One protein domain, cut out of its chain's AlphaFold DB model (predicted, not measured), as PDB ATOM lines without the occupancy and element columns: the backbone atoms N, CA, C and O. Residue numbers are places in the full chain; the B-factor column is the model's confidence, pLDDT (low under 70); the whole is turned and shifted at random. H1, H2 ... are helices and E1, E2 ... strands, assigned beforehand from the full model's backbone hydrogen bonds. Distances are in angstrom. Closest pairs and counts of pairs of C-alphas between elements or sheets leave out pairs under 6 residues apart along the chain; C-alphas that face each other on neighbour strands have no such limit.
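This is residues 13 to 60 and 84 to 177 of the 184 residues of an uncharacterized protein of Candidatus Poseidoniales archaeon (UniProt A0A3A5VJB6). Helix H7 lies in the middle of a body of crossed helices, with H2, H3, H4 and H5 around it; H3 crosses it about perpendicularly, and H5 meets it near their first residues. The E1-E2 hairpin packs on the side of H3 away from H7, a second small sheet, E3-E4, lies near the first residues of H3 and H7, and short H6 is at the far end beyond H5. The printed part has 142 residues, with seven named helices and four named strands in the order H1 E1 E2 E3 H2 H3 H4 E4 H5 H6 H7, both two-stranded sheets antiparallel, and its class is mostly helix. It is compact, with a radius of gyration of the C-alphas of 14.6 A and spans of 44 by 33 by 31 A.

H1, residues 13 to 16, begins at C-alpha 13 (-2.648, 29.669, 26.714). E1 is residues 21 to 23, E2 29 to 31 and E3 43 to 46. H2, residues 50 to 58, is 12.3 A long. H3, residues 89 to 101, is 18.3 A long and begins at C-alpha 89 (0.835, 5.488, 32.373). H4, residues 105 to 114, is 14.2 A long; E4 is residues 126 to 129. H5, residues 134 to 147, is 20.3 A long, and H6 is residues 149 to 153. H7, residues 161 to 176, is 22.6 A long and ends at C-alpha 176 (-2.607, 9.792, 16.026).

H1 touches H3, the closest C-alphas being Arg 16 and Phe 101, 6.1 A. E1 and E2 form an antiparallel hairpin, with N 22 and O 30 at 2.8 A; the closest C-alphas of E2 and H3, Thr 30 and Ser 95, are 5.4 A apart. E3 and E4 are antiparallel, with N 44 and O 128 at 2.8 A. The closest C-alphas of H3 and E4, Pro 90 and Ile 128, are 5.5 A apart. H2 touches residues 89 to 92 of H3 about perpendicular, at 76 degrees, closest at Leu 56 and Ala 89, 6.0 A. H7 touches residues 96 to 100 of H3 about perpendicular, at 81 degrees, closest at Met 97 and Ile 169, 6.0 A. H4 touches residues 143 to 147 of H5, closest at Gln 109 and Met 144, 6.4 A; H4 and H7 only just touch, with 3 pairs of C-alphas within 8 A, closest at Leu 111 and Leu 171, 7.4 A. H5 touches H6, closest at Ile 145 and Leu 151, 5.7 A. Residues 134 to 138 of H5 touch residues 161 to 165 of H7 at a steep tilt of 62 degrees, the same way, closest at Ala 134 and Trp 161, 5.1 A. H3 and H5 are apart. Each O i to N i+4 pair is within hydrogen-bond range in H2, H3, H4 and H5, against 11 of 12 in H7 and 0 of 1 in H6, where 2 of 2 O i to N i+3 pairs are; H1 is too short for an O i to N i+4 pair.

The C-alphas farthest apart, Ala 84 and Pro 149, are 45.6 A apart. Residues 61 to 83 are not printed, and C-alphas 60 and 84 are 11.3 A apart across this cut, which lies in the link from H2 to H3. The links from E2 to E3 and from H4 to E4 are long. The mean pLDDT of the printed part is 87.2, and it is under 70 at residues 25 to 28, 58 to 60, 84 to 87 and 176 to 177.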
ATOM      1  N   ASP A  13      -3.791  29.061  27.392       92.62
ATOM      2  CA  ASP A  13      -2.648  29.669  26.714       92.62
ATOM      3  C   ASP A  13      -1.329  29.397  27.464       92.62
ATOM      4  O   ASP A  13      -0.302  29.159  26.827       92.62
ATOM      5  N   ASP A  14      -1.351  29.299  28.803       92.75
ATOM      6  CA  ASP A  14      -0.198  28.813  29.579       92.75
ATOM      7  C   ASP A  14       0.213  27.404  29.132       92.75
ATOM      8  O   ASP A  14       1.396  27.151  28.890       92.75
ATOM      9  N   LEU A  15      -0.756  26.488  28.995       92.06
ATOM     10  CA  LEU A  15      -0.509  25.099  28.587       92.06
ATOM     11  C   LEU A  15       0.001  24.973  27.147       92.06
ATOM     12  O   LEU A  15       0.662  23.985  26.831       92.06
ATOM     13  N   ARG A  16      -0.282  25.961  26.294       91.94
ATOM     14  CA  ARG A  16       0.263  26.097  24.931       91.94
ATOM     15  C   ARG A  16       1.652  26.736  24.899       91.94
ATOM     16  O   ARG A  16       2.347  26.661  23.887       91.94
ATOM     17  N   GLY A  17       2.069  27.350  26.000       88.62
ATOM     18  CA  GLY A  17       3.347  28.027  26.131       88.62
ATOM     19  C   GLY A  17       4.524  27.095  26.418       88.62
ATOM     20  O   GLY A  17       4.395  25.966  26.901       88.62
ATOM     21  N   THR A  18       5.731  27.624  26.219       86.25
ATOM     22  CA  THR A  18       7.006  26.935  26.499       86.25
ATOM     23  C   THR A  18       7.223  26.621  27.983       86.25
ATOM     24  O   THR A  18       8.058  25.790  28.331       86.25
ATOM     25  N   ARG A  19       6.440  27.242  28.881       87.31
ATOM     26  CA  ARG A  19       6.422  26.918  30.319       87.31
ATOM     27  C   ARG A  19       5.958  25.482  30.567       87.31
ATOM     28  O   ARG A  19       6.445  24.832  31.494       87.31
ATOM     29  N   PHE A  20       5.035  24.987  29.745       88.31
ATOM     30  CA  PHE A  20       4.422  23.668  29.889       88.31
ATOM     31  C   PHE A  20       4.780  22.712  28.744       88.31
ATOM     32  O   PHE A  20       4.665  21.498  28.930       88.31
ATOM     33  N   LEU A  21       5.268  23.226  27.610       88.25
ATOM     34  CA  LEU A  21       5.643  22.447  26.430       88.25
ATOM     35  C   LEU A  21       7.122  22.578  26.076       88.25
ATOM     36  O   LEU A  21       7.686  23.668  26.036       88.25
ATOM     37  N   VAL A  22       7.730  21.452  25.717       87.00
ATOM     38  CA  VAL A  22       9.088  21.369  25.175       87.00
ATOM     39  C   VAL A  22       9.051  20.640  23.841       87.00
ATOM     40  O   VAL A  22       8.433  19.583  23.698       87.00
ATOM     41  N   ARG A  23       9.761  21.188  22.854       80.88
ATOM     42  CA  ARG A  23      10.066  20.490  21.602       80.88
ATOM     43  C   ARG A  23      11.299  19.619  21.823       80.88
ATOM     44  O   ARG A  23      12.354  20.114  22.207       80.88
ATOM     45  N   THR A  24      11.157  18.318  21.611       73.31
ATOM     46  CA  THR A  24      12.297  17.383  21.624       73.31
ATOM     47  C   THR A  24      12.972  17.352  20.253       73.31
ATOM     48  O   THR A  24      12.362  17.776  19.275       73.31
ATOM     49  N   LYS A  25      14.225  16.869  20.161       53.25
ATOM     50  CA  LYS A  25      14.948  16.735  18.878       53.25
ATOM     51  C   LYS A  25      14.070  15.963  17.869       53.25
ATOM     52  O   LYS A  25      13.855  14.767  18.045       53.25
ATOM     53  N   GLY A  26      13.535  16.669  16.866       62.44
ATOM     54  CA  GLY A  26      12.496  16.196  15.935       62.44
ATOM     55  C   GLY A  26      11.232  17.078  15.941       62.44
ATOM     56  O   GLY A  26      11.274  18.239  16.340       62.44
ATOM     57  N   THR A  27      10.090  16.527  15.503       57.53
ATOM     58  CA  THR A  27       8.771  17.208  15.459       57.53
ATOM     59  C   THR A  27       7.887  16.923  16.681       57.53
ATOM     60  O   THR A  27       6.715  17.291  16.713       57.53
ATOM     61  N   HIS A  28       8.409  16.238  17.701       66.94
ATOM     62  CA  HIS A  28       7.609  15.774  18.833       66.94
ATOM     63  C   HIS A  28       7.583  16.778  19.993       66.94
ATOM     64  O   HIS A  28       8.625  17.142  20.549       66.94
ATOM     65  N   LEU A  29       6.367  17.167  20.387       80.56
ATOM     66  CA  LEU A  29       6.085  17.941  21.593       80.56
ATOM     67  C   LEU A  29       5.956  17.019  22.809       80.56
ATOM     68  O   LEU A  29       5.340  15.951  22.745       80.56
ATOM     69  N   THR A  30       6.529  17.448  23.927       82.62
ATOM     70  CA  THR A  30       6.407  16.793  25.231       82.62
ATOM     71  C   THR A  30       6.140  17.823  26.320       82.62
ATOM     72  O   THR A  30       6.341  19.021  26.126       82.62
ATOM     73  N   HIS A  31       5.690  17.356  27.478       86.81
ATOM     74  CA  HIS A  31       5.503  18.184  28.660       86.81
ATOM     75  C   HIS A  31       6.828  18.533  29.358       86.81
ATOM     76  O   HIS A  31       7.795  17.771  29.291       86.81
ATOM     77  N   THR A  32       6.864  19.674  30.051       88.88
ATOM     78  CA  THR A  32       7.975  20.085  30.933       88.88
ATOM     79  C   THR A  32       7.891  19.420  32.312       88.88
ATOM     80  O   THR A  32       6.877  18.817  32.674       88.88
ATOM     81  N   SER A  33       8.930  19.594  33.139       86.19
ATOM     82  CA  SER A  33       8.935  19.166  34.548       86.19
ATOM     83  C   SER A  33       7.822  19.800  35.391       86.19
ATOM     84  O   SER A  33       7.433  19.224  36.401       86.19
ATOM     85  N   ARG A  34       7.237  20.927  34.956       87.75
ATOM     86  CA  ARG A  34       6.091  21.568  35.629       87.75
ATOM     87  C   ARG A  34       4.823  20.728  35.636       87.75
ATOM     88  O   ARG A  34       3.895  21.043  36.364       87.75
ATOM     89  N   TRP A  35       4.760  19.669  34.839       90.00
ATOM     90  CA  TRP A  35       3.665  18.705  34.913       90.00
ATOM     91  C   TRP A  35       3.883  17.623  35.976       90.00
ATOM     92  O   TRP A  35       2.977  16.831  36.233       90.00
ATOM     93  N   GLU A  36       5.089  17.538  36.537       88.50
ATOM     94  CA  GLU A  36       5.540  16.444  37.401       88.50
ATOM     95  C   GLU A  36       6.058  16.934  38.761       88.50
ATOM     96  O   GLU A  36       6.560  16.120  39.530       88.50
ATOM     97  N   ASP A  37       5.940  18.231  39.065       85.75
ATOM     98  CA  ASP A  37       6.440  18.820  40.307       85.75
ATOM     99  C   ASP A  37       5.655  18.318  41.527       85.75
ATOM    100  O   ASP A  37       4.606  18.840  41.894       85.75
ATOM    101  N   THR A  38       6.180  17.282  42.175       84.38
ATOM    102  CA  THR A  38       5.583  16.660  43.362       84.38
ATOM    103  C   THR A  38       5.612  17.537  44.605       84.38
ATOM    104  O   THR A  38       4.953  17.192  45.581       84.38
ATOM    105  N   THR A  39       6.382  18.626  44.600       83.31
ATOM    106  CA  THR A  39       6.513  19.517  45.757       83.31
ATOM    107  C   THR A  39       5.380  20.536  45.788       83.31
ATOM    108  O   THR A  39       4.839  20.821  46.853       83.31
ATOM    109  N   SER A  40       5.010  21.077  44.625       83.44
ATOM    110  CA  SER A  40       3.978  22.117  44.512       83.44
ATOM    111  C   SER A  40       2.607  21.583  44.085       83.44
ATOM    112  O   SER A  40       1.581  22.187  44.407       83.44
ATOM    113  N   LEU A  41       2.560  20.445  43.382       88.62
ATOM    114  CA  LEU A  41       1.337  19.929  42.774       88.62
ATOM    115  C   LEU A  41       0.666  18.846  43.613       88.62
ATOM    116  O   LEU A  41       1.295  18.055  44.315       88.62
ATOM    117  N   LYS A  42      -0.655  18.760  43.458       89.12
ATOM    118  CA  LYS A  42      -1.473  17.737  44.108       89.12
ATOM    119  C   LYS A  42      -1.541  16.471  43.258       89.12
ATOM    120  O   LYS A  42      -1.441  16.492  42.030       89.12
ATOM    121  N   GLN A  43      -1.763  15.344  43.929       91.69
ATOM    122  CA  GLN A  43      -2.117  14.101  43.259       91.69
ATOM    123  C   GLN A  43      -3.599  14.125  42.870       91.69
ATOM    124  O   GLN A  43      -4.483  14.321  43.701       91.69
ATOM    125  N   HIS A  44      -3.865  13.864  41.598       93.00
ATOM    126  CA  HIS A  44      -5.191  13.710  41.029       93.00
ATOM    127  C   HIS A  44      -5.450  12.247  40.674       93.00
ATOM    128  O   HIS A  44      -4.535  11.481  40.365       93.00
ATOM    129  N   THR A  45      -6.721  11.853  40.695       94.31
ATOM    130  CA  THR A  45      -7.154  10.542  40.206       94.31
ATOM    131  C   THR A  45      -7.891  10.721  38.891       94.31
ATOM    132  O   THR A  45      -8.971  11.308  38.850       94.31
ATOM    133  N   LEU A  46      -7.320  10.189  37.815       94.50
ATOM    134  CA  LEU A  46      -7.941  10.179  36.497       94.50
ATOM    135  C   LEU A  46      -8.568   8.820  36.209       94.50
ATOM    136  O   LEU A  46      -8.065   7.774  36.625       94.50
ATOM    137  N   ARG A  47      -9.679   8.844  35.470       93.94
ATOM    138  CA  ARG A  47     -10.434   7.643  35.093       93.94
ATOM    139  C   ARG A  47     -10.623   7.543  33.578       93.94
ATOM    140  O   ARG A  47     -11.759   7.626  33.102       93.94
ATOM    141  N   PRO A  48      -9.536   7.393  32.803       92.06
ATOM    142  CA  PRO A  48      -9.631   7.059  31.386       92.06
ATOM    143  C   PRO A  48     -10.198   5.649  31.176       92.06
ATOM    144  O   PRO A  48     -10.351   4.865  32.119       92.06
ATOM    145  N   THR A  49     -10.529   5.306  29.936       91.62
ATOM    146  CA  THR A  49     -10.975   3.955  29.589       91.62
ATOM    147  C   THR A  49      -9.868   2.917  29.780       91.62
ATOM    148  O   THR A  49      -8.686   3.179  29.567       91.62
ATOM    149  N   VAL A  50     -10.256   1.695  30.150       89.31
ATOM    150  CA  VAL A  50      -9.325   0.562  30.275       89.31
ATOM    151  C   VAL A  50      -8.660   0.256  28.930       89.31
ATOM    152  O   VAL A  50      -7.458   0.005  28.896       89.31
ATOM    153  N   LYS A  51      -9.409   0.349  27.816       86.69
ATOM    154  CA  LYS A  51      -8.868   0.223  26.449       86.69
ATOM    155  C   LYS A  51      -7.707   1.211  26.235       86.69
ATOM    156  O   LYS A  51      -6.628   0.795  25.813       86.69
ATOM    157  N   PHE A  52      -7.893   2.482  26.606       87.94
ATOM    158  CA  PHE A  52      -6.853   3.504  26.485       87.94
ATOM    159  C   PHE A  52      -5.656   3.249  27.412       87.94
ATOM    160  O   PHE A  52      -4.516   3.316  26.966       87.94
ATOM    161  N   LEU A  53      -5.878   2.865  28.673       87.88
ATOM    162  CA  LEU A  53      -4.781   2.522  29.591       87.88
ATOM    163  C   LEU A  53      -3.938   1.345  29.092       87.88
ATOM    164  O   LEU A  53      -2.709   1.396  29.136       87.88
ATOM    165  N   ASN A  54      -4.588   0.308  28.565       85.75
ATOM    166  CA  ASN A  54      -3.903  -0.829  27.960       85.75
ATOM    167  C   ASN A  54      -3.084  -0.399  26.740       85.75
ATOM    168  O   ASN A  54      -1.973  -0.890  26.548       85.75
ATOM    169  N   PHE A  55      -3.598   0.533  25.933       82.94
ATOM    170  CA  PHE A  55      -2.841   1.118  24.831       82.94
ATOM    171  C   PHE A  55      -1.580   1.849  25.311       82.94
ATOM    172  O   PHE A  55      -0.505   1.607  24.758       82.94
ATOM    173  N   LEU A  56      -1.681   2.678  26.354       82.31
ATOM    174  CA  LEU A  56      -0.513   3.360  26.920       82.31
ATOM    175  C   LEU A  56       0.537   2.339  27.388       82.31
ATOM    176  O   LEU A  56       1.714   2.430  27.042       82.31
ATOM    177  N   ASN A  57       0.110   1.289  28.090       75.12
ATOM    178  CA  ASN A  57       1.019   0.272  28.625       75.12
ATOM    179  C   ASN A  57       1.701  -0.592  27.547       75.12
ATOM    180  O   ASN A  57       2.801  -1.089  27.780       75.12
ATOM    181  N   LYS A  58       1.107  -0.741  26.353       68.19
ATOM    182  CA  LYS A  58       1.702  -1.505  25.236       68.19
ATOM    183  C   LYS A  58       2.938  -0.839  24.618       68.19
ATOM    184  O   LYS A  58       3.711  -1.514  23.945       68.19
ATOM    185  N   LYS A  59       3.168   0.461  24.839       57.91
ATOM    186  CA  LYS A  59       4.369   1.174  24.360       57.91
ATOM    187  C   LYS A  59       5.591   0.897  25.246       57.91
ATOM    188  O   LYS A  59       6.197   1.819  25.797       57.91
ATOM    189  N   THR A  60       5.983  -0.368  25.372       49.38
ATOM    190  CA  THR A  60       7.253  -0.762  25.998       49.38
ATOM    191  C   THR A  60       8.426  -0.225  25.181       49.38
ATOM    192  O   THR A  60       8.547  -0.503  23.992       49.38
ATOM    193  N   ALA A  84      14.180   2.405  35.629       41.84
ATOM    194  CA  ALA A  84      12.748   2.195  35.474       41.84
ATOM    195  C   ALA A  84      12.299   2.830  34.143       41.84
ATOM    196  O   ALA A  84      12.775   3.917  33.788       41.84
ATOM    197  N   PRO A  85      11.430   2.163  33.365       43.72
ATOM    198  CA  PRO A  85      11.020   2.679  32.071       43.72
ATOM    199  C   PRO A  85      10.416   4.074  32.249       43.72
ATOM    200  O   PRO A  85       9.481   4.270  33.020       43.72
ATOM    201  N   THR A  86      10.909   5.045  31.484       49.75
ATOM    202  CA  THR A  86      10.443   6.445  31.476       49.75
ATOM    203  C   THR A  86       9.004   6.620  30.963       49.75
ATOM    204  O   THR A  86       8.598   7.724  30.631       49.75
ATOM    205  N   ARG A  87       8.216   5.545  30.842       59.97
ATOM    206  CA  ARG A  87       6.928   5.506  30.132       59.97
ATOM    207  C   ARG A  87       5.810   4.843  30.941       59.97
ATOM    208  O   ARG A  87       5.016   4.088  30.384       59.97
ATOM    209  N   SER A  88       5.729   5.119  32.241       75.38
ATOM    210  CA  SER A  88       4.557   4.749  33.046       75.38
ATOM    211  C   SER A  88       3.292   5.461  32.534       75.38
ATOM    212  O   SER A  88       3.380   6.521  31.905       75.38
ATOM    213  N   ALA A  89       2.107   4.895  32.798       83.56
ATOM    214  CA  ALA A  89       0.835   5.488  32.373       83.56
ATOM    215  C   ALA A  89       0.696   6.983  32.752       83.56
ATOM    216  O   ALA A  89       0.298   7.753  31.880       83.56
ATOM    217  N   PRO A  90       1.102   7.448  33.957       89.75
ATOM    218  CA  PRO A  90       1.096   8.875  34.287       89.75
ATOM    219  C   PRO A  90       1.926   9.743  33.334       89.75
ATOM    220  O   PRO A  90       1.444  10.767  32.858       89.75
ATOM    221  N   HIS A  91       3.152   9.328  33.000       87.50
ATOM    222  CA  HIS A  91       4.008  10.091  32.091       87.50
ATOM    223  C   HIS A  91       3.404  10.163  30.681       87.50
ATOM    224  O   HIS A  91       3.375  11.227  30.062       87.50
ATOM    225  N   GLN A  92       2.867   9.045  30.181       87.06
ATOM    226  CA  GLN A  92       2.221   9.033  28.870       87.06
ATOM    227  C   GLN A  92       0.944   9.879  28.847       87.06
ATOM    228  O   GLN A  92       0.700  10.568  27.860       87.06
ATOM    229  N   LEU A  93       0.161   9.880  29.930       90.94
ATOM    230  CA  LEU A  93      -1.017  10.738  30.063       90.94
ATOM    231  C   LEU A  93      -0.644  12.220  29.958       90.94
ATOM    232  O   LEU A  93      -1.251  12.921  29.153       90.94
ATOM    233  N   ARG A  94       0.386  12.680  30.681       91.81
ATOM    234  CA  ARG A  94       0.879  14.070  30.573       91.81
ATOM    235  C   ARG A  94       1.314  14.401  29.154       91.81
ATOM    236  O   ARG A  94       0.936  15.440  28.629       91.81
ATOM    237  N   SER A  95       2.034  13.489  28.502       88.38
ATOM    238  CA  SER A  95       2.473  13.683  27.119       88.38
ATOM    239  C   SER A  95       1.280  13.809  26.163       88.38
ATOM    240  O   SER A  95       1.245  14.719  25.335       88.38
ATOM    241  N   HIS A  96       0.261  12.956  26.302       90.31
ATOM    242  CA  HIS A  96      -0.960  13.038  25.502       90.31
ATOM    243  C   HIS A  96      -1.758  14.324  25.763       90.31
ATOM    244  O   HIS A  96      -2.264  14.904  24.805       90.31
ATOM    245  N   MET A  97      -1.835  14.786  27.015       93.19
ATOM    246  CA  MET A  97      -2.466  16.063  27.375       93.19
ATOM    247  C   MET A  97      -1.707  17.248  26.784       93.19
ATOM    248  O   MET A  97      -2.313  18.097  26.145       93.19
ATOM    249  N   ALA A  98      -0.385  17.283  26.938       91.88
ATOM    250  CA  ALA A  98       0.467  18.330  26.386       91.88
ATOM    251  C   ALA A  98       0.339  18.428  24.861       91.88
ATOM    252  O   ALA A  98       0.160  19.515  24.321       91.88
ATOM    253  N   ASN A  99       0.365  17.288  24.163       90.50
ATOM    254  CA  ASN A  99       0.152  17.268  22.716       90.50
ATOM    255  C   ASN A  99      -1.267  17.720  22.338       90.50
ATOM    256  O   ASN A  99      -1.412  18.430  21.354       90.50
ATOM    257  N   PHE A 100      -2.290  17.340  23.111       93.44
ATOM    258  CA  PHE A 100      -3.663  17.785  22.871       93.44
ATOM    259  C   PHE A 100      -3.808  19.304  23.028       93.44
ATOM    260  O   PHE A 100      -4.329  19.958  22.135       93.44
ATOM    261  N   PHE A 101      -3.312  19.884  24.124       93.69
ATOM    262  CA  PHE A 101      -3.416  21.329  24.341       93.69
ATOM    263  C   PHE A 101      -2.612  22.143  23.327       93.69
ATOM    264  O   PHE A 101      -2.989  23.273  23.034       93.69
ATOM    265  N   ALA A 102      -1.548  21.569  22.761       91.94
ATOM    266  CA  ALA A 102      -0.777  22.197  21.695       91.94
ATOM    267  C   ALA A 102      -1.511  22.280  20.345       91.94
ATOM    268  O   ALA A 102      -1.058  23.025  19.479       91.94
ATOM    269  N   MET A 103      -2.601  21.526  20.151       91.69
ATOM    270  CA  MET A 103      -3.421  21.609  18.938       91.69
ATOM    271  C   MET A 103      -4.095  22.981  18.829       91.69
ATOM    272  O   MET A 103      -4.448  23.598  19.844       91.69
ATOM    273  N   SER A 104      -4.309  23.437  17.595       94.06
ATOM    274  CA  SER A 104      -5.080  24.651  17.325       94.06
ATOM    275  C   SER A 104      -6.557  24.451  17.670       94.06
ATOM    276  O   SER A 104      -7.064  23.327  17.725       94.06
ATOM    277  N   ASP A 105      -7.274  25.551  17.897       95.50
ATOM    278  CA  ASP A 105      -8.708  25.492  18.191       95.50
ATOM    279  C   ASP A 105      -9.495  24.872  17.020       95.50
ATOM    280  O   ASP A 105     -10.416  24.091  17.245       95.50
ATOM    281  N   GLU A 106      -9.092  25.138  15.773       95.69
ATOM    282  CA  GLU A 106      -9.659  24.521  14.565       95.69
ATOM    283  C   GLU A 106      -9.454  23.006  14.541       95.69
ATOM    284  O   GLU A 106     -10.357  22.259  14.164       95.69
ATOM    285  N   GLU A 107      -8.265  22.533  14.917       93.88
ATOM    286  CA  GLU A 107      -7.961  21.103  14.939       93.88
ATOM    287  C   GLU A 107      -8.793  20.382  16.001       93.88
ATOM    288  O   GLU A 107      -9.323  19.297  15.745       93.88
ATOM    289  N   ILE A 108      -8.941  20.994  17.181       95.06
ATOM    290  CA  ILE A 108      -9.761  20.452  18.269       95.06
ATOM    291  C   ILE A 108     -11.238  20.444  17.863       95.06
ATOM    292  O   ILE A 108     -11.902  19.424  18.041       95.06
ATOM    293  N   GLN A 109     -11.742  21.527  17.265       95.38
ATOM    294  CA  GLN A 109     -13.111  21.597  16.757       95.38
ATOM    295  C   GLN A 109     -13.388  20.469  15.754       95.38
ATOM    296  O   GLN A 109     -14.315  19.685  15.959       95.38
ATOM    297  N   ARG A 110     -12.547  20.317  14.720       93.88
ATOM    298  CA  ARG A 110     -12.704  19.252  13.711       93.88
ATOM    299  C   ARG A 110     -12.649  17.859  14.329       93.88
ATOM    300  O   ARG A 110     -13.387  16.969  13.908       93.88
ATOM    301  N   LEU A 111     -11.773  17.647  15.315       93.12
ATOM    302  CA  LEU A 111     -11.692  16.384  16.049       93.12
ATOM    303  C   LEU A 111     -13.023  16.068  16.744       93.12
ATOM    304  O   LEU A 111     -13.493  14.933  16.659       93.12
ATOM    305  N   LEU A 112     -13.617  17.046  17.426       93.69
ATOM    306  CA  LEU A 112     -14.877  16.867  18.145       93.69
ATOM    307  C   LEU A 112     -16.049  16.638  17.186       93.69
ATOM    308  O   LEU A 112     -16.810  15.695  17.371       93.69
ATOM    309  N   GLU A 113     -16.157  17.436  16.126       92.88
ATOM    310  CA  GLU A 113     -17.218  17.305  15.117       92.88
ATOM    311  C   GLU A 113     -17.188  15.938  14.428       92.88
ATOM    312  O   GLU A 113     -18.224  15.292  14.265       92.88
ATOM    313  N   LYS A 114     -15.988  15.452  14.089       91.50
ATOM    314  CA  LYS A 114     -15.798  14.139  13.462       91.50
ATOM    315  C   LYS A 114     -16.168  12.968  14.383       91.50
ATOM    316  O   LYS A 114     -16.455  11.889  13.879       91.50
ATOM    317  N   ASN A 115     -16.134  13.159  15.701       90.31
ATOM    318  CA  ASN A 115     -16.374  12.107  16.695       90.31
ATOM    319  C   ASN A 115     -17.586  12.433  17.583       90.31
ATOM    320  O   ASN A 115     -17.563  12.186  18.791       90.31
ATOM    321  N   SER A 116     -18.643  12.989  16.989       88.00
ATOM    322  CA  SER A 116     -19.868  13.386  17.697       88.00
ATOM    323  C   SER A 116     -20.604  12.215  18.365       88.00
ATOM    324  O   SER A 116     -21.309  12.404  19.360       88.00
ATOM    325  N   ASP A 117     -20.402  10.999  17.861       86.19
ATOM    326  CA  ASP A 117     -20.975   9.742  18.341       86.19
ATOM    327  C   ASP A 117     -20.111   9.026  19.394       86.19
ATOM    328  O   ASP A 117     -20.525   7.985  19.915       86.19
ATOM    329  N   TYR A 118     -18.941   9.577  19.748       86.62
ATOM    330  CA  TYR A 118     -18.034   8.986  20.731       86.62
ATOM    331  C   TYR A 118     -18.754   8.676  22.045       86.62
ATOM    332  O   TYR A 118     -19.482   9.503  22.603       86.62
ATOM    333  N   LYS A 119     -18.491   7.486  22.597       86.06
ATOM    334  CA  LYS A 119     -18.996   7.076  23.907       86.06
ATOM    335  C   LYS A 119     -17.858   6.578  24.794       86.06
ATOM    336  O   LYS A 119     -17.061   5.734  24.397       86.06
ATOM    337  N   PRO A 120     -17.770   7.060  26.044       84.25
ATOM    338  CA  PRO A 120     -16.754   6.574  26.962       84.25
ATOM    339  C   PRO A 120     -17.033   5.119  27.373       84.25
ATOM    340  O   PRO A 120     -18.043   4.843  28.014       84.25
ATOM    341  N   GLY A 121     -16.096   4.209  27.096       86.44
ATOM    342  CA  GLY A 121     -16.160   2.811  27.547       86.44
ATOM    343  C   GLY A 121     -15.845   2.593  29.040       86.44
ATOM    344  O   GLY A 121     -15.783   3.536  29.839       86.44
ATOM    345  N   LYS A 122     -15.585   1.330  29.424       90.12
ATOM    346  CA  LYS A 122     -15.263   0.917  30.810       90.12
ATOM    347  C   LYS A 122     -14.078   1.702  31.374       90.12
ATOM    348  O   LYS A 122     -13.026   1.777  30.741       90.12
ATOM    349  N   LYS A 123     -14.235   2.257  32.580       92.12
ATOM    350  CA  LYS A 123     -13.262   3.158  33.215       92.12
ATOM    351  C   LYS A 123     -12.247   2.424  34.085       92.12
ATOM    352  O   LYS A 123     -12.621   1.589  34.903       92.12
ATOM    353  N   GLY A 124     -10.976   2.773  33.914       91.50
ATOM    354  CA  GLY A 124      -9.891   2.427  34.825       91.50
ATOM    355  C   GLY A 124      -9.620   3.548  35.827       91.50
ATOM    356  O   GLY A 124     -10.391   4.506  35.932       91.50
ATOM    357  N   GLN A 125      -8.524   3.423  36.569       93.31
ATOM    358  CA  GLN A 125      -8.076   4.418  37.537       93.31
ATOM    359  C   GLN A 125      -6.559   4.570  37.462       93.31
ATOM    360  O   GLN A 125      -5.841   3.574  37.441       93.31
ATOM    361  N   VAL A 126      -6.086   5.814  37.432       92.56
ATOM    362  CA  VAL A 126      -4.661   6.153  37.504       92.56
ATOM    363  C   VAL A 126      -4.476   7.358  38.418       92.56
ATOM    364  O   VAL A 126      -5.103   8.397  38.217       92.56
ATOM    365  N   GLY A 127      -3.606   7.213  39.418       93.19
ATOM    366  CA  GLY A 127      -3.113   8.327  40.223       93.19
ATOM    367  C   GLY A 127      -1.999   9.068  39.486       93.19
ATOM    368  O   GLY A 127      -1.083   8.441  38.954       93.19
ATOM    369  N   ILE A 128      -2.081  10.393  39.435       92.50
ATOM    370  CA  ILE A 128      -1.149  11.244  38.695       92.50
ATOM    371  C   ILE A 128      -0.975  12.586  39.403       92.50
ATOM    372  O   ILE A 128      -1.943  13.271  39.702       92.50
ATOM    373  N   VAL A 129       0.271  12.981  39.649       91.62
ATOM    374  CA  VAL A 129       0.606  14.345  40.082       91.62
ATOM    375  C   VAL A 129       0.653  15.250  38.857       91.62
ATOM    376  O   VAL A 129       1.330  14.902  37.889       91.62
ATOM    377  N   MET A 130      -0.083  16.357  38.860       92.31
ATOM    378  CA  MET A 130      -0.127  17.314  37.749       92.31
ATOM    379  C   MET A 130      -0.837  18.612  38.172       92.31
ATOM    380  O   MET A 130      -1.490  18.614  39.215       92.31
ATOM    381  N   PRO A 131      -0.752  19.699  37.380       92.62
ATOM    382  CA  PRO A 131      -1.544  20.903  37.613       92.62
ATOM    383  C   PRO A 131      -3.044  20.623  37.542       92.62
ATOM    384  O   PRO A 131      -3.491  19.733  36.811       92.62
ATOM    385  N   ASN A 132      -3.828  21.422  38.263       93.44
ATOM    386  CA  ASN A 132      -5.277  21.361  38.156       93.44
ATOM    387  C   ASN A 132      -5.704  22.026  36.840       93.44
ATOM    388  O   ASN A 132      -5.532  23.226  36.653       93.44
ATOM    389  N   LEU A 133      -6.272  21.244  35.920       94.25
ATOM    390  CA  LEU A 133      -6.630  21.727  34.583       94.25
ATOM    391  C   LEU A 133      -8.047  22.307  34.501       94.25
ATOM    392  O   LEU A 133      -8.539  22.524  33.396       94.25
ATOM    393  N   ALA A 134      -8.719  22.530  35.636       94.31
ATOM    394  CA  ALA A 134     -10.086  23.045  35.674       94.31
ATOM    395  C   ALA A 134     -10.263  24.293  34.807       94.31
ATOM    396  O   ALA A 134     -11.106  24.307  33.909       94.31
ATOM    397  N   ARG A 135      -9.405  25.292  35.026       95.06
ATOM    398  CA  ARG A 135      -9.428  26.551  34.286       95.06
ATOM    399  C   ARG A 135      -9.187  26.365  32.787       95.06
ATOM    400  O   ARG A 135      -9.991  26.828  31.989       95.06
ATOM    401  N   ALA A 136      -8.120  25.668  32.396       95.69
ATOM    402  CA  ALA A 136      -7.807  25.452  30.983       95.69
ATOM    403  C   ALA A 136      -8.908  24.683  30.231       95.69
ATOM    404  O   ALA A 136      -9.194  24.988  29.074       95.69
ATOM    405  N   VAL A 137      -9.536  23.691  30.871       96.38
ATOM    406  CA  VAL A 137     -10.642  22.930  30.266       96.38
ATOM    407  C   VAL A 137     -11.897  23.792  30.121       96.38
ATOM    408  O   VAL A 137     -12.576  23.692  29.103       96.38
ATOM    409  N   GLU A 138     -12.187  24.653  31.096       95.62
ATOM    410  CA  GLU A 138     -13.295  25.610  31.030       95.62
ATOM    411  C   GLU A 138     -13.082  26.656  29.921       95.62
ATOM    412  O   GLU A 138     -13.988  26.921  29.133       95.62
ATOM    413  N   GLU A 139     -11.872  27.215  29.803       96.69
ATOM    414  CA  GLU A 139     -11.516  28.141  28.718       96.69
ATOM    415  C   GLU A 139     -11.640  27.464  27.345       96.69
ATOM    416  O   GLU A 139     -12.226  28.036  26.424       96.69
ATOM    417  N   LEU A 140     -11.157  26.224  27.218       96.81
ATOM    418  CA  LEU A 140     -11.307  25.438  25.995       96.81
ATOM    419  C   LEU A 140     -12.782  25.209  25.649       96.81
ATOM    420  O   LEU A 140     -13.173  25.398  24.501       96.81
ATOM    421  N   TYR A 141     -13.600  24.817  26.625       96.38
ATOM    422  CA  TYR A 141     -15.032  24.595  26.434       96.38
ATOM    423  C   TYR A 141     -15.732  25.841  25.876       96.38
ATOM    424  O   TYR A 141     -16.457  25.739  24.885       96.38
ATOM    425  N   ARG A 142     -15.458  27.021  26.447       96.19
ATOM    426  CA  ARG A 142     -16.017  28.295  25.965       96.19
ATOM    427  C   ARG A 142     -15.603  28.593  24.528       96.19
ATOM    428  O   ARG A 142     -16.478  28.806  23.693       96.19
ATOM    429  N   ARG A 143     -14.304  28.491  24.216       96.38
ATOM    430  CA  ARG A 143     -13.791  28.697  22.848       96.38
ATOM    431  C   ARG A 143     -14.428  27.730  21.842       96.38
ATOM    432  O   ARG A 143     -14.702  28.116  20.710       96.38
ATOM    433  N   MET A 144     -14.685  26.478  22.234       96.94
ATOM    434  CA  MET A 144     -15.343  25.502  21.356       96.94
ATOM    435  C   MET A 144     -16.816  25.836  21.102       96.94
ATOM    436  O   MET A 144     -17.263  25.701  19.968       96.94
ATOM    437  N   ILE A 145     -17.562  26.298  22.110       95.88
ATOM    438  CA  ILE A 145     -18.972  26.694  21.936       95.88
ATOM    439  C   ILE A 145     -19.099  27.966  21.102       95.88
ATOM    440  O   ILE A 145     -19.992  28.049  20.265       95.88
ATOM    441  N   GLU A 146     -18.216  28.942  21.314       96.69
ATOM    442  CA  GLU A 146     -18.175  30.171  20.511       96.69
ATOM    443  C   GLU A 146     -17.974  29.861  19.024       96.69
ATOM    444  O   GLU A 146     -18.579  30.500  18.166       96.69
ATOM    445  N   ARG A 147     -17.161  28.845  18.717       95.81
ATOM    446  CA  ARG A 147     -16.905  28.393  17.344       95.81
ATOM    447  C   ARG A 147     -18.017  27.527  16.766       95.81
ATOM    448  O   ARG A 147     -18.340  27.660  15.590       95.81
ATOM    449  N   ASN A 148     -18.574  26.622  17.566       95.38
ATOM    450  CA  ASN A 148     -19.686  25.769  17.173       95.38
ATOM    451  C   ASN A 148     -20.614  25.515  18.380       95.38
ATOM    452  O   ASN A 148     -20.302  24.673  19.233       95.38
ATOM    453  N   PRO A 149     -21.784  26.180  18.435       94.50
ATOM    454  CA  PRO A 149     -22.726  26.052  19.544       94.50
ATOM    455  C   PRO A 149     -23.224  24.627  19.811       94.50
ATOM    456  O   PRO A 149     -23.573  24.309  20.951       94.50
ATOM    457  N   GLU A 150     -23.223  23.743  18.810       92.69
ATOM    458  CA  GLU A 150     -23.662  22.351  18.968       92.69
ATOM    459  C   GLU A 150     -22.702  21.527  19.841       92.69
ATOM    460  O   GLU A 150     -23.112  20.563  20.499       92.69
ATOM    461  N   LEU A 151     -21.437  21.952  19.966       93.19
ATOM    462  CA  LEU A 151     -20.440  21.282  20.805       93.19
ATOM    463  C   LEU A 151     -20.752  21.349  22.306       93.19
ATOM    464  O   LEU A 151     -20.217  20.537  23.065       93.19
ATOM    465  N   ARG A 152     -21.665  22.228  22.748       92.38
ATOM    466  CA  ARG A 152     -22.135  22.274  24.148       92.38
ATOM    467  C   ARG A 152     -22.699  20.933  24.631       92.38
ATOM    468  O   ARG A 152     -22.628  20.612  25.815       92.38
ATOM    469  N   HIS A 153     -23.236  20.129  23.711       91.88
ATOM    470  CA  HIS A 153     -23.842  18.828  24.011       91.88
ATOM    471  C   HIS A 153     -22.861  17.661  23.898       91.88
ATOM    472  O   HIS A 153     -23.186  16.534  24.297       91.88
ATOM    473  N   HIS A 154     -21.653  17.921  23.393       93.31
ATOM    474  CA  HIS A 154     -20.655  16.901  23.123       93.31
ATOM    475  C   HIS A 154     -20.230  16.192  24.415       93.31
ATOM    476  O   HIS A 154     -19.895  16.815  25.429       93.31
ATOM    477  N   VAL A 155     -20.199  14.855  24.399       91.69
ATOM    478  CA  VAL A 155     -19.921  14.074  25.616       91.69
ATOM    479  C   VAL A 155     -18.531  14.359  26.189       91.69
ATOM    480  O   VAL A 155     -18.331  14.193  27.391       91.69
ATOM    481  N   ALA A 156     -17.573  14.809  25.373       91.69
ATOM    482  CA  ALA A 156     -16.233  15.160  25.845       91.69
ATOM    483  C   ALA A 156     -16.252  16.245  26.933       91.69
ATOM    484  O   ALA A 156     -15.476  16.131  27.873       91.69
ATOM    485  N   PHE A 157     -17.178  17.207  26.881       91.44
ATOM    486  CA  PHE A 157     -17.251  18.308  27.848       91.44
ATOM    487  C   PHE A 157     -18.209  18.067  29.021       91.44
ATOM    488  O   PHE A 157     -18.285  18.876  29.937       91.44
ATOM    489  N   LYS A 158     -18.930  16.939  29.056       86.12
ATOM    490  CA  LYS A 158     -19.849  16.653  30.169       86.12
ATOM    491  C   LYS A 158     -19.092  16.419  31.486       86.12
ATOM    492  O   LYS A 158     -18.158  15.615  31.524       86.12
ATOM    493  N   ARG A 159     -19.637  16.917  32.603       84.88
ATOM    494  CA  ARG A 159     -19.103  16.792  33.985       84.88
ATOM    495  C   ARG A 159     -17.899  17.714  34.247       84.88
ATOM    496  O   ARG A 159     -17.658  18.654  33.511       84.88
ATOM    497  N   GLN A 160     -17.181  17.459  35.341       88.44
ATOM    498  CA  GLN A 160     -15.990  18.204  35.751       88.44
ATOM    499  C   GLN A 160     -14.805  18.003  34.787       88.44
ATOM    500  O   GLN A 160     -14.787  17.081  33.966       88.44
ATOM    501  N   TRP A 161     -13.770  18.825  34.962       93.56
ATOM    502  CA  TRP A 161     -12.581  18.863  34.108       93.56
ATOM    503  C   TRP A 161     -11.843  17.522  33.982       93.56
ATOM    504  O   TRP A 161     -11.382  17.180  32.898       93.56
ATOM    505  N   ALA A 162     -11.744  16.731  35.058       93.38
ATOM    506  CA  ALA A 162     -10.971  15.487  35.059       93.38
ATOM    507  C   ALA A 162     -11.586  14.402  34.143       93.38
ATOM    508  O   ALA A 162     -10.871  13.814  33.326       93.38
ATOM    509  N   PRO A 163     -12.909  14.136  34.196       93.62
ATOM    510  CA  PRO A 163     -13.584  13.350  33.167       93.62
ATOM    511  C   PRO A 163     -13.435  13.921  31.755       93.62
ATOM    512  O   PRO A 163     -13.247  13.140  30.821       93.62
ATOM    513  N   ALA A 164     -13.523  15.245  31.601       95.06
ATOM    514  CA  ALA A 164     -13.460  15.886  30.295       95.06
ATOM    515  C   ALA A 164     -12.091  15.698  29.634       95.06
ATOM    516  O   ALA A 164     -12.012  15.177  28.521       95.06
ATOM    517  N   ILE A 165     -11.000  15.980  30.355       95.25
ATOM    518  CA  ILE A 165      -9.647  15.799  29.823       95.25
ATOM    519  C   ILE A 165      -9.374  14.342  29.449       95.25
ATOM    520  O   ILE A 165      -8.772  14.096  28.410       95.25
ATOM    521  N   CYS A 166      -9.876  13.366  30.220       94.62
ATOM    522  CA  CYS A 166      -9.741  11.947  29.872       94.62
ATOM    523  C   CYS A 166     -10.392  11.624  28.520       94.62
ATOM    524  O   CYS A 166      -9.822  10.881  27.730       94.62
ATOM    525  N   ARG A 167     -11.571  12.181  28.235       94.00
ATOM    526  CA  ARG A 167     -12.271  11.957  26.959       94.00
ATOM    527  C   ARG A 167     -11.563  12.655  25.801       94.00
ATOM    528  O   ARG A 167     -11.391  12.058  24.746       94.00
ATOM    529  N   LEU A 168     -11.113  13.890  26.015       94.75
ATOM    530  CA  LEU A 168     -10.401  14.676  25.008       94.75
ATOM    531  C   LEU A 168      -9.086  14.008  24.581       94.75
ATOM    532  O   LEU A 168      -8.816  13.883  23.390       94.75
ATOM    533  N   ILE A 169      -8.294  13.501  25.531       93.19
ATOM    534  CA  ILE A 169      -7.042  12.807  25.196       93.19
ATOM    535  C   ILE A 169      -7.269  11.428  24.572       93.19
ATOM    536  O   ILE A 169      -6.440  10.995  23.774       93.19
ATOM    537  N   GLU A 170      -8.369  10.746  24.908       91.31
ATOM    538  CA  GLU A 170      -8.781   9.499  24.248       91.31
ATOM    539  C   GLU A 170      -9.105   9.754  22.767       91.31
ATOM    540  O   GLU A 170      -8.591   9.051  21.898       91.31
ATOM    541  N   LEU A 171      -9.883  10.803  22.482       91.19
ATOM    542  CA  LEU A 171     -10.207  11.259  21.127       91.19
ATOM    543  C   LEU A 171      -8.961  11.696  20.346       91.19
ATOM    544  O   LEU A 171      -8.748  11.294  19.209       91.19
ATOM    545  N   HIS A 172      -8.076  12.472  20.961       89.44
ATOM    546  CA  HIS A 172      -6.822  12.867  20.320       89.44
ATOM    547  C   HIS A 172      -5.923  11.658  20.010       89.44
ATOM    548  O   HIS A 172      -5.282  11.593  18.956       89.44
ATOM    549  N   ALA A 173      -5.882  10.664  20.899       84.19
ATOM    550  CA  ALA A 173      -5.109   9.454  20.664       84.19
ATOM    551  C   ALA A 173      -5.662   8.599  19.512       84.19
ATOM    552  O   ALA A 173      -4.860   7.939  18.851       84.19
ATOM    553  N   SER A 174      -6.973   8.619  19.241       75.88
ATOM    554  CA  SER A 174      -7.557   7.864  18.123       75.88
ATOM    555  C   SER A 174      -7.139   8.416  16.754       75.88
ATOM    556  O   SER A 174      -6.958   7.638  15.822       75.88
ATOM    557  N   ILE A 175      -6.887   9.728  16.633       70.12
ATOM    558  CA  ILE A 175      -6.349  10.336  15.399       70.12
ATOM    559  C   ILE A 175      -4.907   9.888  15.146       70.12
ATOM    560  O   ILE A 175      -4.533   9.547  14.025       70.12
ATOM    561  N   ARG A 176      -4.064   9.931  16.183       61.91
ATOM    562  CA  ARG A 176      -2.607   9.792  16.026       61.91
ATOM    563  C   ARG A 176      -2.154   8.360  15.731       61.91
ATOM    564  O   ARG A 176      -1.023   8.157  15.293       61.91
ATOM    565  N   PHE A 177      -3.006   7.368  15.971       55.88
ATOM    566  CA  PHE A 177      -2.695   5.963  15.741       55.88
ATOM    567  C   PHE A 177      -3.834   5.349  14.923       55.88
ATOM    568  O   PHE A 177      -4.865   4.993  15.471       55.88
TER     569      PHE A 177